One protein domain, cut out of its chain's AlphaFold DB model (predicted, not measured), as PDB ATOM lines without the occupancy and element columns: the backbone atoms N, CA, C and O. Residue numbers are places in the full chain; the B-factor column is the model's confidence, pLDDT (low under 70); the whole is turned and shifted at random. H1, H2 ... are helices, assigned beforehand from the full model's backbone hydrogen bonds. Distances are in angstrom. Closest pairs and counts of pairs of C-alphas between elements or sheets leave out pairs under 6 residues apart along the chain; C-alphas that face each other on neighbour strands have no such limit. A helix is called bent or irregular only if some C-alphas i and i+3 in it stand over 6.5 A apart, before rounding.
ATOM      1  N   ALA A  59     111.527 183.645  80.584       97.38
ATOM      2  CA  ALA A  59     112.983 183.713  80.608       97.38
ATOM      3  C   ALA A  59     113.598 182.790  81.674       97.38
ATOM      4  O   ALA A  59     114.578 182.108  81.383       97.38
ATOM      5  N   ALA A  60     113.005 182.700  82.870       98.12
ATOM      6  CA  ALA A  60     113.480 181.820  83.938       98.12
ATOM      7  C   ALA A  60     113.282 180.341  83.576       98.12
ATOM      8  O   ALA A  60     114.220 179.551  83.676       98.12
ATOM      9  N   TRP A  61     112.097 179.983  83.069       97.94
ATOM     10  CA  TRP A  61     111.791 178.625  82.606       97.94
ATOM     11  C   TRP A  61     112.752 178.154  81.510       97.94
ATOM     12  O   TRP A  61     113.292 177.047  81.563       97.94
ATOM     13  N   ARG A  62     113.008 179.014  80.522       97.25
ATOM     14  CA  ARG A  62     113.941 178.726  79.430       97.25
ATOM     15  C   ARG A  62     115.384 178.626  79.921       97.25
ATOM     16  O   ARG A  62     116.081 177.682  79.548       97.25
ATOM     17  N   LEU A  63     115.819 179.558  80.771       98.00
ATOM     18  CA  LEU A  63     117.154 179.540  81.363       98.00
ATOM     19  C   LEU A  63     117.386 178.248  82.139       98.00
ATOM     20  O   LEU A  63     118.386 177.582  81.902       98.00
ATOM     21  N   TRP A  64     116.441 177.843  82.988       98.06
ATOM     22  CA  TRP A  64     116.514 176.591  83.737       98.06
ATOM     23  C   TRP A  64     116.694 175.369  82.832       98.06
ATOM     24  O   TRP A  64     117.615 174.577  83.052       98.06
ATOM     25  N   ARG A  65     115.884 175.239  81.773       97.06
ATOM     26  CA  ARG A  65     115.986 174.117  80.821       97.06
ATOM     27  C   ARG A  65     117.354 174.044  80.152       97.06
ATOM     28  O   ARG A  65     117.902 172.957  79.994       97.06
ATOM     29  N   ASN A  66     117.910 175.195  79.779       96.06
ATOM     30  CA  ASN A  66     119.208 175.267  79.113       96.06
ATOM     31  C   ASN A  66     120.379 175.132  80.097       96.06
ATOM     32  O   ASN A  66     121.442 174.630  79.731       96.06
ATOM     33  N   LEU A  67     120.238 175.627  81.325       97.69
ATOM     34  CA  LEU A  67     121.280 175.630  82.350       97.69
ATOM     35  C   LEU A  67     121.455 174.246  82.978       97.69
ATOM     36  O   LEU A  67     122.587 173.793  83.110       97.69
ATOM     37  N   THR A  68     120.357 173.563  83.303       98.25
ATOM     38  CA  THR A  68     120.343 172.327  84.107       98.25
ATOM     39  C   THR A  68     121.318 171.247  83.611       98.25
ATOM     40  O   THR A  68     122.154 170.811  84.407       98.25
ATOM     41  N   PRO A  69     121.330 170.841  82.319       97.31
ATOM     42  CA  PRO A  69     122.265 169.807  81.861       97.31
ATOM     43  C   PRO A  69     123.730 170.257  81.940       97.31
ATOM     44  O   PRO A  69     124.611 169.473  82.294       97.31
ATOM     45  N   ARG A  70     123.994 171.540  81.646       96.75
ATOM     46  CA  ARG A  70     125.335 172.140  81.739       96.75
ATOM     47  C   ARG A  70     125.801 172.211  83.193       96.75
ATOM     48  O   ARG A  70     126.973 171.963  83.456       96.75
ATOM     49  N   TYR A  71     124.886 172.511  84.116       98.25
ATOM     50  CA  TYR A  71     125.163 172.602  85.545       98.25
ATOM     51  C   TYR A  71     125.534 171.248  86.138       98.25
ATOM     52  O   TYR A  71     126.584 171.137  86.766       98.25
ATOM     53  N   ALA A  72     124.751 170.203  85.847       98.50
ATOM     54  CA  ALA A  72     125.068 168.841  86.270       98.50
ATOM     55  C   ALA A  72     126.457 168.395  85.784       98.50
ATOM     56  O   ALA A  72     127.257 167.878  86.563       98.50
ATOM     57  N   ALA A  73     126.753 168.608  84.497       97.81
ATOM     58  CA  ALA A  73     128.030 168.217  83.908       97.81
ATOM     59  C   ALA A  73     129.215 168.968  84.538       97.81
ATOM     60  O   ALA A  73     130.215 168.347  84.898       97.81
ATOM     61  N   TRP A  74     129.093 170.288  84.700       97.25
ATOM     62  CA  TRP A  74     130.143 171.108  85.300       97.25
ATOM     63  C   TRP A  74     130.373 170.767  86.778       97.25
ATOM     64  O   TRP A  74     131.519 170.540  87.157       97.25
ATOM     65  N   ALA A  75     129.316 170.661  87.591       97.94
ATOM     66  CA  ALA A  75     129.449 170.394  89.025       97.94
ATOM     67  C   ALA A  75     130.111 169.029  89.287       97.94
ATOM     68  O   ALA A  75     131.041 168.937  90.086       97.94
ATOM     69  N   ARG A  76     129.735 167.989  88.525       97.81
ATOM     70  CA  ARG A  76     130.398 166.671  88.576       97.81
ATOM     71  C   ARG A  76     131.871 166.751  88.191       97.81
ATOM     72  O   ARG A  76     132.713 166.173  88.870       97.81
ATOM     73  N   ALA A  77     132.188 167.459  87.106       96.44
ATOM     74  CA  ALA A  77     133.568 167.620  86.660       96.44
ATOM     75  C   ALA A  77     134.416 168.387  87.687       96.44
ATOM     76  O   ALA A  77     135.576 168.037  87.905       96.44
ATOM     77  N   ARG A  78     133.838 169.403  88.342       95.44
ATOM     78  CA  ARG A  78     134.492 170.177  89.404       95.44
ATOM     79  C   ARG A  78     134.764 169.318  90.636       95.44
ATOM     80  O   ARG A  78     135.911 169.307  91.078       95.44
ATOM     81  N   ALA A  79     133.770 168.576  91.128       94.75
ATOM     82  CA  ALA A  79     133.910 167.676  92.280       94.75
ATOM     83  C   ALA A  79     134.922 166.543  92.015       94.75
ATOM     84  O   ALA A  79     135.730 166.187  92.867       94.75
ATOM     85  N   ALA A  80     134.954 166.011  90.788       95.25
ATOM     86  CA  ALA A  80     135.942 165.008  90.390       95.25
ATOM     87  C   ALA A  80     137.375 165.566  90.266       95.25
ATOM     88  O   ALA A  80     138.335 164.797  90.204       95.25
ATOM     89  N   SER A  81     137.537 166.890  90.204       93.00
ATOM     90  CA  SER A  81     138.842 167.544  90.088       93.00
ATOM     91  C   SER A  81     139.432 167.881  91.458       93.00
ATOM     92  O   SER A  81     138.713 168.246  92.381       93.00
ATOM     93  N   ASN A  82     140.760 167.896  91.563       91.00
ATOM     94  CA  ASN A  82     141.455 168.385  92.764       91.00
ATOM     95  C   ASN A  82     141.763 169.893  92.685       91.00
ATOM     96  O   ASN A  82     142.661 170.382  93.362       91.00
ATOM     97  N   ARG A  83     141.073 170.649  91.813       90.12
ATOM     98  CA  ARG A  83     141.381 172.073  91.601       90.12
ATOM     99  C   ARG A  83     141.132 172.909  92.855       90.12
ATOM    100  O   ARG A  83     141.889 173.829  93.100       90.12
ATOM    101  N   ALA A  84     140.106 172.588  93.649       90.75
ATOM    102  CA  ALA A  84     139.707 173.411  94.797       90.75
ATOM    103  C   ALA A  84     140.776 173.421  95.891       90.75
ATOM    104  O   ALA A  84     141.085 174.470  96.439       90.75
ATOM    105  N   GLU A  85     141.410 172.271  96.112       92.25
ATOM    106  CA  GLU A  85     142.497 172.092  97.076       92.25
ATOM    107  C   GLU A  85     143.765 172.878  96.707       92.25
ATOM    108  O   GLU A  85     144.649 173.055  97.538       92.25
ATOM    109  N   GLN A  86     143.875 173.334  95.456       92.50
ATOM    110  CA  GLN A  86     145.034 174.068  94.944       92.50
ATOM    111  C   GLN A  86     144.826 175.587  94.953       92.50
ATOM    112  O   GLN A  86     145.763 176.329  94.655       92.50
ATOM    113  N   LEU A  87     143.612 176.056  95.248       93.19
ATOM    114  CA  LEU A  87     143.297 177.480  95.259       93.19
ATOM    115  C   LEU A  87     143.760 178.129  96.565       93.19
ATOM    116  O   LEU A  87     143.730 177.533  97.640       93.19
ATOM    117  N   SER A  88     144.196 179.382  96.459       90.12
ATOM    118  CA  SER A  88     144.527 180.209  97.619       90.12
ATOM    119  C   SER A  88     143.252 180.719  98.289       90.12
ATOM    120  O   SER A  88     142.266 180.984  97.610       90.12
ATOM    121  N   THR A  89     143.307 180.969  99.600       87.94
ATOM    122  CA  THR A  89     142.250 181.678 100.342       87.94
ATOM    123  C   THR A  89     141.963 183.083  99.799       87.94
ATOM    124  O   THR A  89     140.879 183.603 100.020       87.94
ATOM    125  N   ASN A  90     142.892 183.689  99.050       88.44
ATOM    126  CA  ASN A  90     142.672 184.979  98.388       88.44
ATOM    127  C   ASN A  90     141.883 184.868  97.068       88.44
ATOM    128  O   ASN A  90     141.449 185.890  96.539       88.44
ATOM    129  N   ASP A  91     141.711 183.664  96.504       91.06
ATOM    130  CA  ASP A  91     140.899 183.452  95.296       91.06
ATOM    131  C   ASP A  91     139.439 183.171  95.657       91.06
ATOM    132  O   ASP A  91     138.891 182.109  95.358       91.06
ATOM    133  N   VAL A  92     138.807 184.174  96.270       89.25
ATOM    134  CA  VAL A  92     137.384 184.192  96.653       89.25
ATOM    135  C   VAL A  92     136.491 183.699  95.508       89.25
ATOM    136  O   VAL A  92     135.596 182.874  95.683       89.25
ATOM    137  N   SER A  93     136.769 184.160  94.286       91.31
ATOM    138  CA  SER A  93     135.976 183.814  93.104       91.31
ATOM    139  C   SER A  93     136.124 182.355  92.658       91.31
ATOM    140  O   SER A  93     135.264 181.828  91.951       91.31
ATOM    141  N   GLY A  94     137.236 181.709  93.007       92.81
ATOM    142  CA  GLY A  94     137.499 180.309  92.706       92.81
ATOM    143  C   GLY A  94     137.019 179.352  93.796       92.81
ATOM    144  O   GLY A  94     136.688 178.200  93.489       92.81
ATOM    145  N   THR A  95     136.967 179.826  95.042       93.50
ATOM    146  CA  THR A  95     136.594 179.049  96.229       93.50
ATOM    147  C   THR A  95     135.108 179.164  96.565       93.50
ATOM    148  O   THR A  95     134.426 178.146  96.650       93.50
ATOM    149  N   GLU A  96     134.575 180.379  96.698       94.75
ATOM    150  CA  GLU A  96     133.217 180.616  97.208       94.75
ATOM    151  C   GLU A  96     132.152 180.534  96.112       94.75
ATOM    152  O   GLU A  96     131.090 179.932  96.284       94.75
ATOM    153  N   TRP A  97     132.430 181.119  94.945       95.88
ATOM    154  CA  TRP A  97     131.451 181.239  93.860       95.88
ATOM    155  C   TRP A  97     130.916 179.902  93.318       95.88
ATOM    156  O   TRP A  97     129.731 179.860  92.970       95.88
ATOM    157  N   PRO A  98     131.695 178.799  93.236       97.56
ATOM    158  CA  PRO A  98     131.141 177.496  92.867       97.56
ATOM    159  C   PRO A  98     130.051 177.017  93.836       97.56
ATOM    160  O   PRO A  98     129.073 176.392  93.410       97.56
ATOM    161  N   LEU A  99     130.207 177.325  95.125       97.75
ATOM    162  CA  LEU A  99     129.305 176.893  96.187       97.75
ATOM    163  C   LEU A  99     128.066 177.787  96.249       97.75
ATOM    164  O   LEU A  99     126.945 177.284  96.163       97.75
ATOM    165  N   PHE A 100     128.262 179.110  96.242       93.00
ATOM    166  CA  PHE A 100     127.184 180.094  96.096       93.00
ATOM    167  C   PHE A 100     126.319 179.818  94.869       93.00
ATOM    168  O   PHE A 100     125.095 179.746  94.963       93.00
ATOM    169  N   GLY A 101     126.952 179.624  93.707       97.50
ATOM    170  CA  GLY A 101     126.242 179.337  92.466       97.50
ATOM    171  C   GLY A 101     125.400 178.071  92.571       97.50
ATOM    172  O   GLY A 101     124.286 178.032  92.050       97.50
ATOM    173  N   SER A 102     125.901 177.051  93.274       98.75
ATOM    174  CA  SER A 102     125.188 175.787  93.475       98.75
ATOM    175  C   SER A 102     123.960 175.976  94.358       98.75
ATOM    176  O   SER A 102     122.884 175.496  94.001       98.75
ATOM    177  N   VAL A 103     124.068 176.757  95.434       98.75
ATOM    178  CA  VAL A 103     122.923 177.117  96.283       98.75
ATOM    179  C   VAL A 103     121.907 177.985  95.529       98.75
ATOM    180  O   VAL A 103     120.713 177.697  95.571       98.75
ATOM    181  N   PHE A 104     122.346 178.981  94.747       98.62
ATOM    182  CA  PHE A 104     121.439 179.783  93.912       98.62
ATOM    183  C   PHE A 104     120.708 178.926  92.880       98.62
ATOM    184  O   PHE A 104     119.502 179.078  92.687       98.62
ATOM    185  N   TYR A 105     121.412 177.993  92.239       98.88
ATOM    186  CA  TYR A 105     120.794 177.049  91.319       98.88
ATOM    187  C   TYR A 105     119.716 176.212  92.025       98.88
ATOM    188  O   TYR A 105     118.593 176.126  91.524       98.88
ATOM    189  N   LEU A 106     120.024 175.651  93.200       98.94
ATOM    190  CA  LEU A 106     119.092 174.845  93.993       98.94
ATOM    191  C   LEU A 106     117.845 175.645  94.400       98.94
ATOM    192  O   LEU A 106     116.733 175.207  94.106       98.94
ATOM    193  N   TRP A 107     118.000 176.849  94.958       98.75
ATOM    194  CA  TRP A 107     116.868 177.730  95.286       98.75
ATOM    195  C   TRP A 107     116.065 178.151  94.052       98.75
ATOM    196  O   TRP A 107     114.840 178.282  94.104       98.75
ATOM    197  N   GLY A 108     116.735 178.334  92.914       98.69
ATOM    198  CA  GLY A 108     116.082 178.541  91.629       98.69
ATOM    199  C   GLY A 108     115.150 177.382  91.274       98.69
ATOM    200  O   GLY A 108     113.990 177.620  90.941       98.69
ATOM    201  N   VAL A 109     115.633 176.141  91.390       98.81
ATOM    202  CA  VAL A 109     114.849 174.924  91.121       98.81
ATOM    203  C   VAL A 109     113.712 174.740  92.129       98.81
ATOM    204  O   VAL A 109     112.613 174.391  91.711       98.81
ATOM    205  N   GLU A 110     113.916 175.027  93.417       98.62
ATOM    206  CA  GLU A 110     112.844 174.998  94.428       98.62
ATOM    207  C   GLU A 110     111.691 175.945  94.096       98.62
ATOM    208  O   GLU A 110     110.520 175.560  94.163       98.62
ATOM    209  N   ASN A 111     112.015 177.181  93.712       98.56
ATOM    210  CA  ASN A 111     111.012 178.166  93.322       98.56
ATOM    211  C   ASN A 111     110.233 177.697  92.086       98.56
ATOM    212  O   ASN A 111     109.010 177.830  92.040       98.56
ATOM    213  N   LEU A 112     110.925 177.121  91.096       98.69
ATOM    214  CA  LEU A 112     110.281 176.559  89.909       98.69
ATOM    215  C   LEU A 112     109.405 175.354  90.248       98.69
ATOM    216  O   LEU A 112     108.290 175.265  89.741       98.69
ATOM    217  N   GLN A 113     109.868 174.450  91.114       98.62
ATOM    218  CA  GLN A 113     109.078 173.310  91.575       98.62
ATOM    219  C   GLN A 113     107.805 173.785  92.281       98.62
ATOM    220  O   GLN A 113     106.719 173.311  91.968       98.62
ATOM    221  N   THR A 114     107.926 174.785  93.155       97.88
ATOM    222  CA  THR A 114     106.783 175.392  93.852       97.88
ATOM    223  C   THR A 114     105.799 176.027  92.863       97.88
ATOM    224  O   THR A 114     104.587 175.871  93.003       97.88
ATOM    225  N   ALA A 115     106.295 176.732  91.840       97.56
ATOM    226  CA  ALA A 115     105.451 177.304  90.792       97.56
ATOM    227  C   ALA A 115     104.737 176.212  89.975       97.56
ATOM    228  O   ALA A 115     103.544 176.335  89.698       97.56
ATOM    229  N   TRP A 116     105.444 175.128  89.649       98.19
ATOM    230  CA  TRP A 116     104.894 173.983  88.928       98.19
ATOM    231  C   TRP A 116     103.800 173.274  89.734       98.19
ATOM    232  O   TRP A 116     102.727 173.013  89.200       98.19
ATOM    233  N   GLU A 117     104.016 173.038  91.030       97.50
ATOM    234  CA  GLU A 117     103.010 172.470  91.944       97.50
ATOM    235  C   GLU A 117     101.786 173.383  92.105       97.50
ATOM    236  O   GLU A 117     100.670 172.903  92.293       97.50
ATOM    237  N   ALA A 118     101.975 174.698  91.967       96.25
ATOM    238  CA  ALA A 118     100.898 175.684  91.944       96.25
ATOM    239  C   ALA A 118     100.182 175.805  90.579       96.25
ATOM    240  O   ALA A 118      99.287 176.643  90.441       96.25
ATOM    241  N   GLY A 119     100.549 174.990  89.581       95.69
ATOM    242  CA  GLY A 119      99.900 174.909  88.267       95.69
ATOM    243  C   GLY A 119     100.597 175.669  87.132       95.69
ATOM    244  O   GLY A 119     100.097 175.671  86.005       95.69
ATOM    245  N   ASP A 120     101.744 176.311  87.380       94.31
ATOM    246  CA  ASP A 120     102.541 176.939  86.320       94.31
ATOM    247  C   ASP A 120     103.412 175.900  85.600       94.31
ATOM    248  O   ASP A 120     104.563 175.644  85.951       94.31
ATOM    249  N   HIS A 121     102.849 175.298  84.554       92.94
ATOM    250  CA  HIS A 121     103.520 174.275  83.751       92.94
ATOM    251  C   HIS A 121     104.192 174.830  82.483       92.94
ATOM    252  O   HIS A 121     104.479 174.071  81.555       92.94
ATOM    253  N   GLN A 122     104.472 176.140  82.410       87.25
ATOM    254  CA  GLN A 122     105.100 176.771  81.235       87.25
ATOM    255  C   GLN A 122     106.459 176.142  80.869       87.25
ATOM    256  O   GLN A 122     106.805 176.041  79.691       87.25
ATOM    257  N   GLY A 123     107.214 175.664  81.865       79.94
ATOM    258  CA  GLY A 123     108.476 174.943  81.666       79.94
ATOM    259  C   GLY A 123     108.332 173.545  81.050       79.94
ATOM    260  O   GLY A 123     109.319 172.994  80.551       79.94
ATOM    261  N   GLY A 124     107.119 172.986  81.021       89.81
ATOM    262  CA  GLY A 124     106.834 171.613  80.622       89.81
ATOM    263  C   GLY A 124     106.921 170.643  81.802       89.81
ATOM    264  O   GLY A 124     106.086 170.678  82.704       89.81
ATOM    265  N   GLY A 125     107.906 169.741  81.760       90.38
ATOM    266  CA  GLY A 125     108.073 168.684  82.761       90.38
ATOM    267  C   GLY A 125     108.339 169.204  84.175       90.38
ATOM    268  O   GLY A 125     108.744 170.351  84.364       90.38
ATOM    269  N   GLU A 126     108.124 168.333  85.160       97.31
ATOM    270  CA  GLU A 126     108.338 168.638  86.575       97.31
ATOM    271  C   GLU A 126     109.801 169.059  86.848       97.31
ATOM    272  O   GLU A 126     110.726 168.312  86.492       97.31
ATOM    273  N   PRO A 127     110.034 170.216  87.502       98.44
ATOM    274  CA  PRO A 127     111.376 170.739  87.717       98.44
ATOM    275  C   PRO A 127     112.322 169.809  88.464       98.44
ATOM    276  O   PRO A 127     113.426 169.554  87.976       98.44
ATOM    277  N   LYS A 128     111.900 169.252  89.603       98.00
ATOM    278  CA  LYS A 128     112.747 168.354  90.402       98.00
ATOM    279  C   LYS A 128     113.109 167.073  89.645       98.00
ATOM    280  O   LYS A 128     114.240 166.603  89.738       98.00
ATOM    281  N   GLY A 129     112.185 166.553  88.832       98.00
ATOM    282  CA  GLY A 129     112.404 165.366  88.007       98.00
ATOM    283  C   GLY A 129     113.442 165.607  86.913       98.00
ATOM    284  O   GLY A 129     114.406 164.851  86.798       98.00
ATOM    285  N   PHE A 130     113.297 166.693  86.147       98.25
ATOM    286  CA  PHE A 130     114.258 167.053  85.096       98.25
ATOM    287  C   PHE A 130     115.625 167.468  85.663       98.25
ATOM    288  O   PHE A 130     116.660 167.167  85.071       98.25
ATOM    289  N   ALA A 131     115.643 168.137  86.819       98.56
ATOM    290  CA  ALA A 131     116.857 168.648  87.445       98.56
ATOM    291  C   ALA A 131     117.541 167.671  88.410       98.56
ATOM    292  O   ALA A 131     118.578 168.039  88.959       98.56
ATOM    293  N   LYS A 132     117.022 166.450  88.605       98.75
ATOM    294  CA  LYS A 132     117.521 165.473  89.593       98.75
ATOM    295  C   LYS A 132     119.046 165.338  89.591       98.75
ATOM    296  O   LYS A 132     119.693 165.478  90.624       98.75
ATOM    297  N   ASP A 133     119.618 165.144  88.411       98.69
ATOM    298  CA  ASP A 133     121.058 164.998  88.202       98.69
ATOM    299  C   ASP A 133     121.871 166.221  88.640       98.69
ATOM    300  O   ASP A 133     122.954 166.083  89.210       98.69
ATOM    301  N   ALA A 134     121.346 167.415  88.369       98.81
ATOM    302  CA  ALA A 134     121.966 168.675  88.748       98.81
ATOM    303  C   ALA A 134     121.783 168.973  90.240       98.81
ATOM    304  O   ALA A 134     122.703 169.503  90.847       98.81
ATOM    305  N   ILE A 135     120.639 168.610  90.835       98.88
ATOM    306  CA  ILE A 135     120.383 168.746  92.279       98.88
ATOM    307  C   ILE A 135     121.398 167.913  93.065       98.88
ATOM    308  O   ILE A 135     122.052 168.428  93.972       98.88
ATOM    309  N   ILE A 136     121.587 166.649  92.673       98.88
ATOM    310  CA  ILE A 136     122.591 165.769  93.282       98.88
ATOM    311  C   ILE A 136     123.987 166.363  93.083       98.88
ATOM    312  O   ILE A 136     124.707 166.565  94.050       98.88
ATOM    313  N   ALA A 137     124.367 166.705  91.849       98.75
ATOM    314  CA  ALA A 137     125.709 167.214  91.576       98.75
ATOM    315  C   ALA A 137     126.030 168.527  92.313       98.75
ATOM    316  O   ALA A 137     127.142 168.688  92.800       98.75
ATOM    317  N   ALA A 138     125.073 169.456  92.395       98.81
ATOM    318  CA  ALA A 138     125.238 170.733  93.083       98.81
ATOM    319  C   ALA A 138     125.334 170.554  94.605       98.81
ATOM    320  O   ALA A 138     126.192 171.168  95.229       98.81
ATOM    321  N   SER A 139     124.492 169.700  95.198       98.69
ATOM    322  CA  SER A 139     124.532 169.436  96.644       98.69
ATOM    323  C   SER A 139     125.787 168.668  97.064       98.69
ATOM    324  O   SER A 139     126.429 169.070  98.029       98.69
ATOM    325  N   GLU A 140     126.192 167.635  96.316       98.38
ATOM    326  CA  GLU A 140     127.442 166.903  96.582       98.38
ATOM    327  C   GLU A 140     128.675 167.793  96.405       98.38
ATOM    328  O   GLU A 140     129.618 167.680  97.177       98.38
ATOM    329  N   LEU A 141     128.668 168.711  95.429       98.25
ATOM    330  CA  LEU A 141     129.755 169.679  95.280       98.25
ATOM    331  C   LEU A 141     129.896 170.548  96.537       98.25
ATOM    332  O   LEU A 141     131.014 170.789  96.968       98.25
ATOM    333  N   VAL A 142     128.790 171.005  97.132       98.25
ATOM    334  CA  VAL A 142     128.833 171.870  98.324       98.25
ATOM    335  C   VAL A 142     129.385 171.153  99.549       98.25
ATOM    336  O   VAL A 142     130.107 171.774 100.318       98.25
ATOM    337  N   VAL A 143     129.077 169.869  99.733       97.12
ATOM    338  CA  VAL A 143     129.518 169.116 100.921       97.12
ATOM    339  C   VAL A 143     130.819 168.342 100.721       97.12
ATOM    340  O   VAL A 143     131.298 167.708 101.659       97.12
ATOM    341  N   ASP A 144     131.407 168.383  99.526       96.44
ATOM    342  CA  ASP A 144     132.702 167.766  99.247       96.44
ATOM    343  C   ASP A 144     133.814 168.485 100.042       96.44
ATOM    344  O   ASP A 144     134.096 169.661  99.783       96.44
ATOM    345  N   PRO A 145     134.517 167.792 100.965       94.06
ATOM    346  CA  PRO A 145     135.573 168.389 101.785       94.06
ATOM    347  C   PRO A 145     136.711 169.032 100.985       94.06
ATOM    348  O   PRO A 145     137.436 169.875 101.517       94.06
ATOM    349  N   LYS A 146     136.892 168.655  99.712       94.88
ATOM    350  CA  LYS A 146     137.863 169.302  98.819       94.88
ATOM    351  C   LYS A 146     137.487 170.745  98.506       94.88
ATOM    352  O   LYS A 146     138.377 171.578  98.347       94.88
ATOM    353  N   GLN A 147     136.193 171.053  98.417       94.50
ATOM    354  CA  GLN A 147     135.734 172.426  98.199       94.50
ATOM    355  C   GLN A 147     135.891 173.285  99.460       94.50
ATOM    356  O   GLN A 147     136.042 174.499  99.352       94.50
ATOM    357  N   ALA A 148     135.952 172.661 100.639       93.25
ATOM    358  CA  ALA A 148     136.188 173.326 101.919       93.25
ATOM    359  C   ALA A 148     137.669 173.612 102.224       93.25
ATOM    360  O   ALA A 148     137.988 174.070 103.319       93.25
ATOM    361  N   ALA A 149     138.607 173.331 101.310       92.75
ATOM    362  CA  ALA A 149     140.044 173.445 101.589       92.75
ATOM    363  C   ALA A 149     140.457 174.838 102.106       92.75
ATOM    364  O   ALA A 149     141.260 174.954 103.029       92.75
ATOM    365  N   TRP A 150     139.874 175.896 101.545       92.38
ATOM    366  CA  TRP A 150     140.133 177.275 101.955       92.38
ATOM    367  C   TRP A 150     139.578 177.588 103.355       92.38
ATOM    368  O   TRP A 150     140.260 178.239 104.142       92.38
ATOM    369  N   VAL A 151     138.412 177.044 103.707       91.94
ATOM    370  CA  VAL A 151     137.828 177.146 105.052       91.94
ATOM    371  C   VAL A 151     138.665 176.384 106.079       91.94
ATOM    372  O   VAL A 151     138.966 176.894 107.157       91.94
ATOM    373  N   ARG A 152     139.121 175.176 105.731       92.88
ATOM    374  CA  ARG A 152     140.009 174.366 106.580       92.88
ATOM    375  C   ARG A 152     141.328 175.074 106.875       92.88
ATOM    376  O   ARG A 152     141.891 174.871 107.945       92.88
ATOM    377  N   ASN A 153     141.804 175.940 105.981       91.44
ATOM    378  CA  ASN A 153     142.976 176.771 106.264       91.44
ATOM    379  C   ASN A 153     142.712 177.813 107.364       91.44
ATOM    380  O   ASN A 153     143.648 178.178 108.072       91.44
ATOM    381  N   PHE A 154     141.470 178.279 107.524       90.69
ATOM    382  CA  PHE A 154     141.087 179.209 108.589       90.69
ATOM    383  C   PHE A 154     140.774 178.497 109.910       90.69
ATOM    384  O   PHE A 154     141.261 178.918 110.957       90.69
ATOM    385  N   GLU A 377     121.513 186.609  75.365       95.56
ATOM    386  CA  GLU A 377     121.162 185.196  75.185       95.56
ATOM    387  C   GLU A 377     121.535 184.713  73.780       95.56
ATOM    388  O   GLU A 377     121.024 185.209  72.774       95.56
ATOM    389  N   LEU A 378     122.415 183.717  73.712       94.06
ATOM    390  CA  LEU A 378     122.831 183.081  72.469       94.06
ATOM    391  C   LEU A 378     121.831 181.999  72.024       94.06
ATOM    392  O   LEU A 378     121.080 181.482  72.851       94.06
ATOM    393  N   PRO A 379     121.850 181.568  70.746       91.31
ATOM    394  CA  PRO A 379     120.907 180.565  70.232       91.31
ATOM    395  C   PRO A 379     120.901 179.218  70.969       91.31
ATOM    396  O   PRO A 379     119.919 178.487  70.905       91.31
ATOM    397  N   ASN A 380     121.983 178.880  71.672       89.25
ATOM    398  CA  ASN A 380     122.078 177.679  72.503       89.25
ATOM    399  C   ASN A 380     121.569 177.884  73.946       89.25
ATOM    400  O   ASN A 380     121.768 177.011  74.789       89.25
ATOM    401  N   GLY A 381     120.973 179.039  74.256       91.44
ATOM    402  CA  GLY A 381     120.451 179.370  75.580       91.44
ATOM    403  C   GLY A 381     121.501 179.803  76.603       91.44
ATOM    404  O   GLY A 381     121.188 179.899  77.788       91.44
ATOM    405  N   MET A 382     122.751 180.022  76.181       93.06
ATOM    406  CA  MET A 382     123.790 180.576  77.046       93.06
ATOM    407  C   MET A 382     123.629 182.088  77.187       93.06
ATOM    408  O   MET A 382     123.484 182.781  76.182       93.06
ATOM    409  N   LEU A 383     123.743 182.606  78.411       95.88
ATOM    410  CA  LEU A 383     123.804 184.050  78.654       95.88
ATOM    411  C   LEU A 383     125.261 184.532  78.627       95.88
ATOM    412  O   LEU A 383     126.010 184.311  79.579       95.88
ATOM    413  N   ALA A 384     125.690 185.170  77.536       92.94
ATOM    414  CA  ALA A 384     127.106 185.459  77.301       92.94
ATOM    415  C   ALA A 384     127.717 186.435  78.322       92.94
ATOM    416  O   ALA A 384     128.831 186.206  78.794       92.94
ATOM    417  N   VAL A 385     127.001 187.500  78.693       93.88
ATOM    418  CA  VAL A 385     127.525 188.496  79.646       93.88
ATOM    419  C   VAL A 385     127.600 187.938  81.073       93.88
ATOM    420  O   VAL A 385     128.662 188.058  81.680       93.88
ATOM    421  N   PRO A 386     126.574 187.243  81.605       94.06
ATOM    422  CA  PRO A 386     126.681 186.565  82.897       94.06
ATOM    423  C   PRO A 386     127.838 185.563  82.968       94.06
ATOM    424  O   PRO A 386     128.498 185.480  84.000       94.06
ATOM    425  N   ARG A 387     128.137 184.846  81.874       91.25
ATOM    426  CA  ARG A 387     129.330 183.985  81.794       91.25
ATOM    427  C   ARG A 387     130.624 184.778  81.916       91.25
ATOM    428  O   ARG A 387     131.499 184.372  82.666       91.25
ATOM    429  N   LEU A 388     130.735 185.887  81.186       89.25
ATOM    430  CA  LEU A 388     131.927 186.735  81.183       89.25
ATOM    431  C   LEU A 388     132.195 187.380  82.548       89.25
ATOM    432  O   LEU A 388     133.350 187.535  82.926       89.25
ATOM    433  N   LEU A 389     131.136 187.756  83.267       90.00
ATOM    434  CA  LEU A 389     131.228 188.338  84.609       90.00
ATOM    435  C   LEU A 389     131.431 187.287  85.712       90.00
ATOM    436  O   LEU A 389     131.698 187.651  86.851       90.00
ATOM    437  N   SER A 390     131.303 186.000  85.386       92.12
ATOM    438  CA  SER A 390     131.606 184.898  86.302       92.12
ATOM    439  C   SER A 390     133.086 184.499  86.213       92.12
ATOM    440  O   SER A 390     133.786 184.841  85.259       92.12
ATOM    441  N   ASN A 391     133.569 183.702  87.169       91.62
ATOM    442  CA  ASN A 391     134.893 183.091  87.065       91.62
ATOM    443  C   ASN A 391     134.847 181.983  85.998       91.62
ATOM    444  O   ASN A 391     134.313 180.902  86.235       91.62
ATOM    445  N   LEU A 392     135.395 182.256  84.808       88.62
ATOM    446  CA  LEU A 392     135.314 181.365  83.643       88.62
ATOM    447  C   LEU A 392     135.946 179.981  83.859       88.62
ATOM    448  O   LEU A 392     135.577 179.038  83.156       88.62
ATOM    449  N   SER A 393     136.897 179.857  84.786       87.06
ATOM    450  CA  SER A 393     137.558 178.588  85.098       87.06
ATOM    451  C   SER A 393     136.841 177.808  86.186       87.06
ATOM    452  O   SER A 393     136.574 176.621  86.007       87.06
ATOM    453  N   GLU A 394     136.545 178.466  87.302       94.12
ATOM    454  CA  GLU A 394     136.154 177.783  88.532       94.12
ATOM    455  C   GLU A 394     134.655 177.825  88.777       94.12
ATOM    456  O   GLU A 394     134.129 176.835  89.261       94.12
ATOM    457  N   ALA A 395     133.963 178.907  88.402       95.38
ATOM    458  CA  ALA A 395     132.531 179.105  88.640       95.38
ATOM    459  C   ALA A 395     131.797 179.690  87.413       95.38
ATOM    460  O   ALA A 395     131.066 180.675  87.535       95.38
ATOM    461  N   PRO A 396     131.941 179.107  86.206       95.44
ATOM    462  CA  PRO A 396     131.466 179.719  84.968       95.44
ATOM    463  C   PRO A 396     129.944 179.857  84.899       95.44
ATOM    464  O   PRO A 396     129.453 180.526  84.001       95.44
ATOM    465  N   LEU A 397     129.191 179.191  85.777       96.88
ATOM    466  CA  LEU A 397     127.726 179.147  85.762       96.88
ATOM    467  C   LEU A 397     127.069 180.069  86.794       96.88
ATOM    468  O   LEU A 397     125.840 180.147  86.808       96.88
ATOM    469  N   LEU A 398     127.858 180.761  87.626       96.75
ATOM    470  CA  LEU A 398     127.362 181.577  88.741       96.75
ATOM    471  C   LEU A 398     126.306 182.586  88.282       96.75
ATOM    472  O   LEU A 398     125.199 182.599  88.812       96.75
ATOM    473  N   GLY A 399     126.624 183.409  87.278       96.12
ATOM    474  CA  GLY A 399     125.715 184.457  86.815       96.12
ATOM    475  C   GLY A 399     124.390 183.909  86.271       96.12
ATOM    476  O   GLY A 399     123.336 184.477  86.538       96.12
ATOM    477  N   GLU A 400     124.414 182.780  85.552       98.06
ATOM    478  CA  GLU A 400     123.187 182.121  85.074       98.06
ATOM    479  C   GLU A 400     122.363 181.550  86.244       98.06
ATOM    480  O   GLU A 400     121.144 181.712  86.261       98.06
ATOM    481  N   ALA A 401     123.004 180.930  87.243       98.50
ATOM    482  CA  ALA A 401     122.326 180.409  88.433       98.50
ATOM    483  C   ALA A 401     121.711 181.525  89.293       98.50
ATOM    484  O   ALA A 401     120.558 181.419  89.714       98.50
ATOM    485  N   ALA A 402     122.439 182.628  89.483       97.69
ATOM    486  CA  ALA A 402     121.939 183.808  90.176       97.69
ATOM    487  C   ALA A 402     120.714 184.382  89.454       97.69
ATOM    488  O   ALA A 402     119.675 184.568  90.079       97.69
ATOM    489  N   ILE A 403     120.778 184.591  88.134       98.44
ATOM    490  CA  ILE A 403     119.636 185.097  87.351       98.44
ATOM    491  C   ILE A 403     118.433 184.156  87.448       98.44
ATOM    492  O   ILE A 403     117.312 184.628  87.637       98.44
ATOM    493  N   LEU A 404     118.652 182.840  87.344       98.75
ATOM    494  CA  LEU A 404     117.583 181.855  87.486       98.75
ATOM    495  C   LEU A 404     116.856 182.027  88.822       98.75
ATOM    496  O   LEU A 404     115.629 182.114  88.845       98.75
ATOM    497  N   TRP A 405     117.611 182.122  89.914       98.56
ATOM    498  CA  TRP A 405     117.045 182.352  91.233       98.56
ATOM    499  C   TRP A 405     116.313 183.693  91.326       98.56
ATOM    500  O   TRP A 405     115.159 183.736  91.750       98.56
ATOM    501  N   GLN A 406     116.940 184.780  90.867       98.50
ATOM    502  CA  GLN A 406     116.365 186.122  90.956       98.50
ATOM    503  C   GLN A 406     115.030 186.244  90.204       98.50
ATOM    504  O   GLN A 406     114.101 186.902  90.678       98.50
ATOM    505  N   LEU A 407     114.906 185.592  89.045       98.50
ATOM    506  CA  LEU A 407     113.688 185.629  88.232       98.50
ATOM    507  C   LEU A 407     112.588 184.682  88.725       98.50
ATOM    508  O   LEU A 407     111.414 184.951  88.469       98.50
ATOM    509  N   SER A 408     112.931 183.594  89.420       98.19
ATOM    510  CA  SER A 408     111.946 182.619  89.907       98.19
ATOM    511  C   SER A 408     111.273 183.028  91.222       98.19
ATOM    512  O   SER A 408     110.229 182.478  91.575       98.19
ATOM    513  N   ILE A 409     111.814 184.025  91.928       97.88
ATOM    514  CA  ILE A 409     111.251 184.520  93.189       97.88
ATOM    515  C   ILE A 409     109.838 185.075  93.005       97.88
ATOM    516  O   ILE A 409     109.550 185.869  92.099       97.88
ATOM    517  N   GLN A 410     108.979 184.687  93.945       97.00
ATOM    518  CA  GLN A 410     107.614 185.174  94.100       97.00
ATOM    519  C   GLN A 410     107.504 186.140  95.289       97.00
ATOM    520  O   GLN A 410     108.308 186.049  96.222       97.00
ATOM    521  N   PRO A 411     106.523 187.062  95.272       97.38
ATOM    522  CA  PRO A 411     106.252 187.934  96.408       97.38
ATOM    523  C   PRO A 411     105.902 187.118  97.650       97.38
ATOM    524  O   PRO A 411     105.166 186.131  97.567       97.38
ATOM    525  N   GLU A 412     106.420 187.557  98.792       97.19
ATOM    526  CA  GLU A 412     106.150 186.931 100.078       97.19
ATOM    527  C   GLU A 412     104.687 187.128 100.491       97.19
ATOM    528  O   GLU A 412     104.047 188.138 100.166       97.19
ATOM    529  N   LYS A 413     104.121 186.145 101.199       94.56
ATOM    530  CA  LYS A 413     102.711 186.193 101.591       94.56
ATOM    531  C   LYS A 413     102.465 187.403 102.499       94.56
ATOM    532  O   LYS A 413     103.144 187.597 103.497       94.56
ATOM    533  N   GLY A 414     101.444 188.195 102.167       93.94
ATOM    534  CA  GLY A 414     101.056 189.379 102.943       93.94
ATOM    535  C   GLY A 414     101.713 190.687 102.496       93.94
ATOM    536  O   GLY A 414     101.284 191.747 102.945       93.94
ATOM    537  N   PHE A 415     102.675 190.652 101.568       96.38
ATOM    538  CA  PHE A 415     103.240 191.868 100.982       96.38
ATOM    539  C   PHE A 415     102.348 192.407  99.859       96.38
ATOM    540  O   PHE A 415     101.881 191.669  98.988       96.38
ATOM    541  N   ALA A 416     102.105 193.720  99.874       95.38
ATOM    542  CA  ALA A 416     101.278 194.378  98.873       95.38
ATOM    543  C   ALA A 416     101.971 194.391  97.504       95.38
ATOM    544  O   ALA A 416     103.120 194.811  97.371       95.38
ATOM    545  N   ILE A 417     101.240 193.981  96.466       97.06
ATOM    546  CA  ILE A 417     101.743 194.015  95.095       97.06
ATOM    547  C   ILE A 417     101.572 195.426  94.537       97.06
ATOM    548  O   ILE A 417     100.455 195.904  94.341       97.06
ATOM    549  N   LYS A 418     102.691 196.073  94.224       97.31
ATOM    550  CA  LYS A 418     102.746 197.337  93.498       97.31
ATOM    551  C   LYS A 418     103.289 197.096  92.096       97.31
ATOM    552  O   LYS A 418     104.471 196.817  91.910       97.31
ATOM    553  N   GLN A 419     102.410 197.222  91.112       96.12
ATOM    554  CA  GLN A 419     102.772 197.173  89.699       96.12
ATOM    555  C   GLN A 419     103.154 198.566  89.188       96.12
ATOM    556  O   GLN A 419     102.856 199.586  89.816       96.12
ATOM    557  N   GLY A 420     103.810 198.614  88.032       91.75
ATOM    558  CA  GLY A 420     104.212 199.853  87.378       91.75
ATOM    559  C   GLY A 420     105.616 199.738  86.806       91.75
ATOM    560  O   GLY A 420     106.005 198.689  86.301       91.75
TER     561      GLY A 420
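This is residues 59 to 154 and 377 to 420 of the 529 residues of an uncharacterized protein of Verrucomicrobia bacterium (UniProt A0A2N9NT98). The bent helix H1 runs along one side of a layer of three helices in which H3 lies between H4 and H7; its first arm packs on H7 and its second arm on H4. H6 packs on the far side of H7, H2 and H5 lie at one end of the body, and at the other end residues 411 to 420 stick out as a free tail. The printed part has 140 residues, with seven named helices, H1 to H7 in chain order, and no named strand; the class is all helix. The whole is compact, with a radius of gyration of the C-alphas of 16.0 A and spans of 46 by 31 by 27 A.

H1, residues 59 to 80, begins with C-alpha 59 at (112.983, 183.713, 80.608). By its hydrogen bonds it was assigned as one helix, but it is bent: C-alphas 66 and 69 are 6.8 A apart. Its arms are H1a, residues 59 to 66, and H1b, residues 69 to 80, 16.8 A long. H3, residues 97 to 117, is 29.8 A long and begins with C-alpha 97 at (131.451, 181.239, 93.860). H4, residues 127 to 143, is 22.5 A long and irregular, with C-alphas 130 and 133 7.8 A apart and a kink of 55 degrees near residue 134. H7, residues 398 to 408, is 15.5 A long and ends with C-alpha 408 at (111.946, 182.619, 89.907). The short helices are H2, residues 92 to 95, H5, residues 149 to 154, and H6, residues 384 to 389.

H1a and H1b stand at a steep tilt of 56 degrees. H1b touches H4, the same way at a shallow tilt of 22 degrees; their closest C-alphas, Ala 72 and Ala 134, are 4.0 A apart. H1a touches H7, opposite ways at a steep tilt of 47 degrees, closest at the C-alphas of Ala 60 and Leu 404, 5.4 A. H3 and H4 form a helical hairpin at 26 degrees, closest at C-alphas 102 and 138, 5.1 A. H3 touches H7, the same way at a shallow tilt of 25 degrees, closest at C-alphas 108 and 405, 4.0 A. H4 and H7 are apart. H7 is the hub, touching three helices; the third is H6, at a steep tilt of 67 degrees, closest at C-alphas 386 and 399, 4.6 A. H2 and H5 are close but not clearly touching, with C-alphas 95 and 150 7.0 A apart. Every O i to N i+4 pair is within hydrogen-bond range in H1a, H1b, H3, H6 and H7, against 11 of 13 in H4 and 1 of 2 in H5; H2 is too short for such a pair.

The C-alphas of Asn 82 and Gly 420, the two farthest apart, are 49.1 A apart. Residues 155 to 376 are not printed, and C-alphas 154 and 377 are 39.4 A apart across the cut. The link from H1 to H2 is long, with 11 residues. No printed residue has a pLDDT under 70.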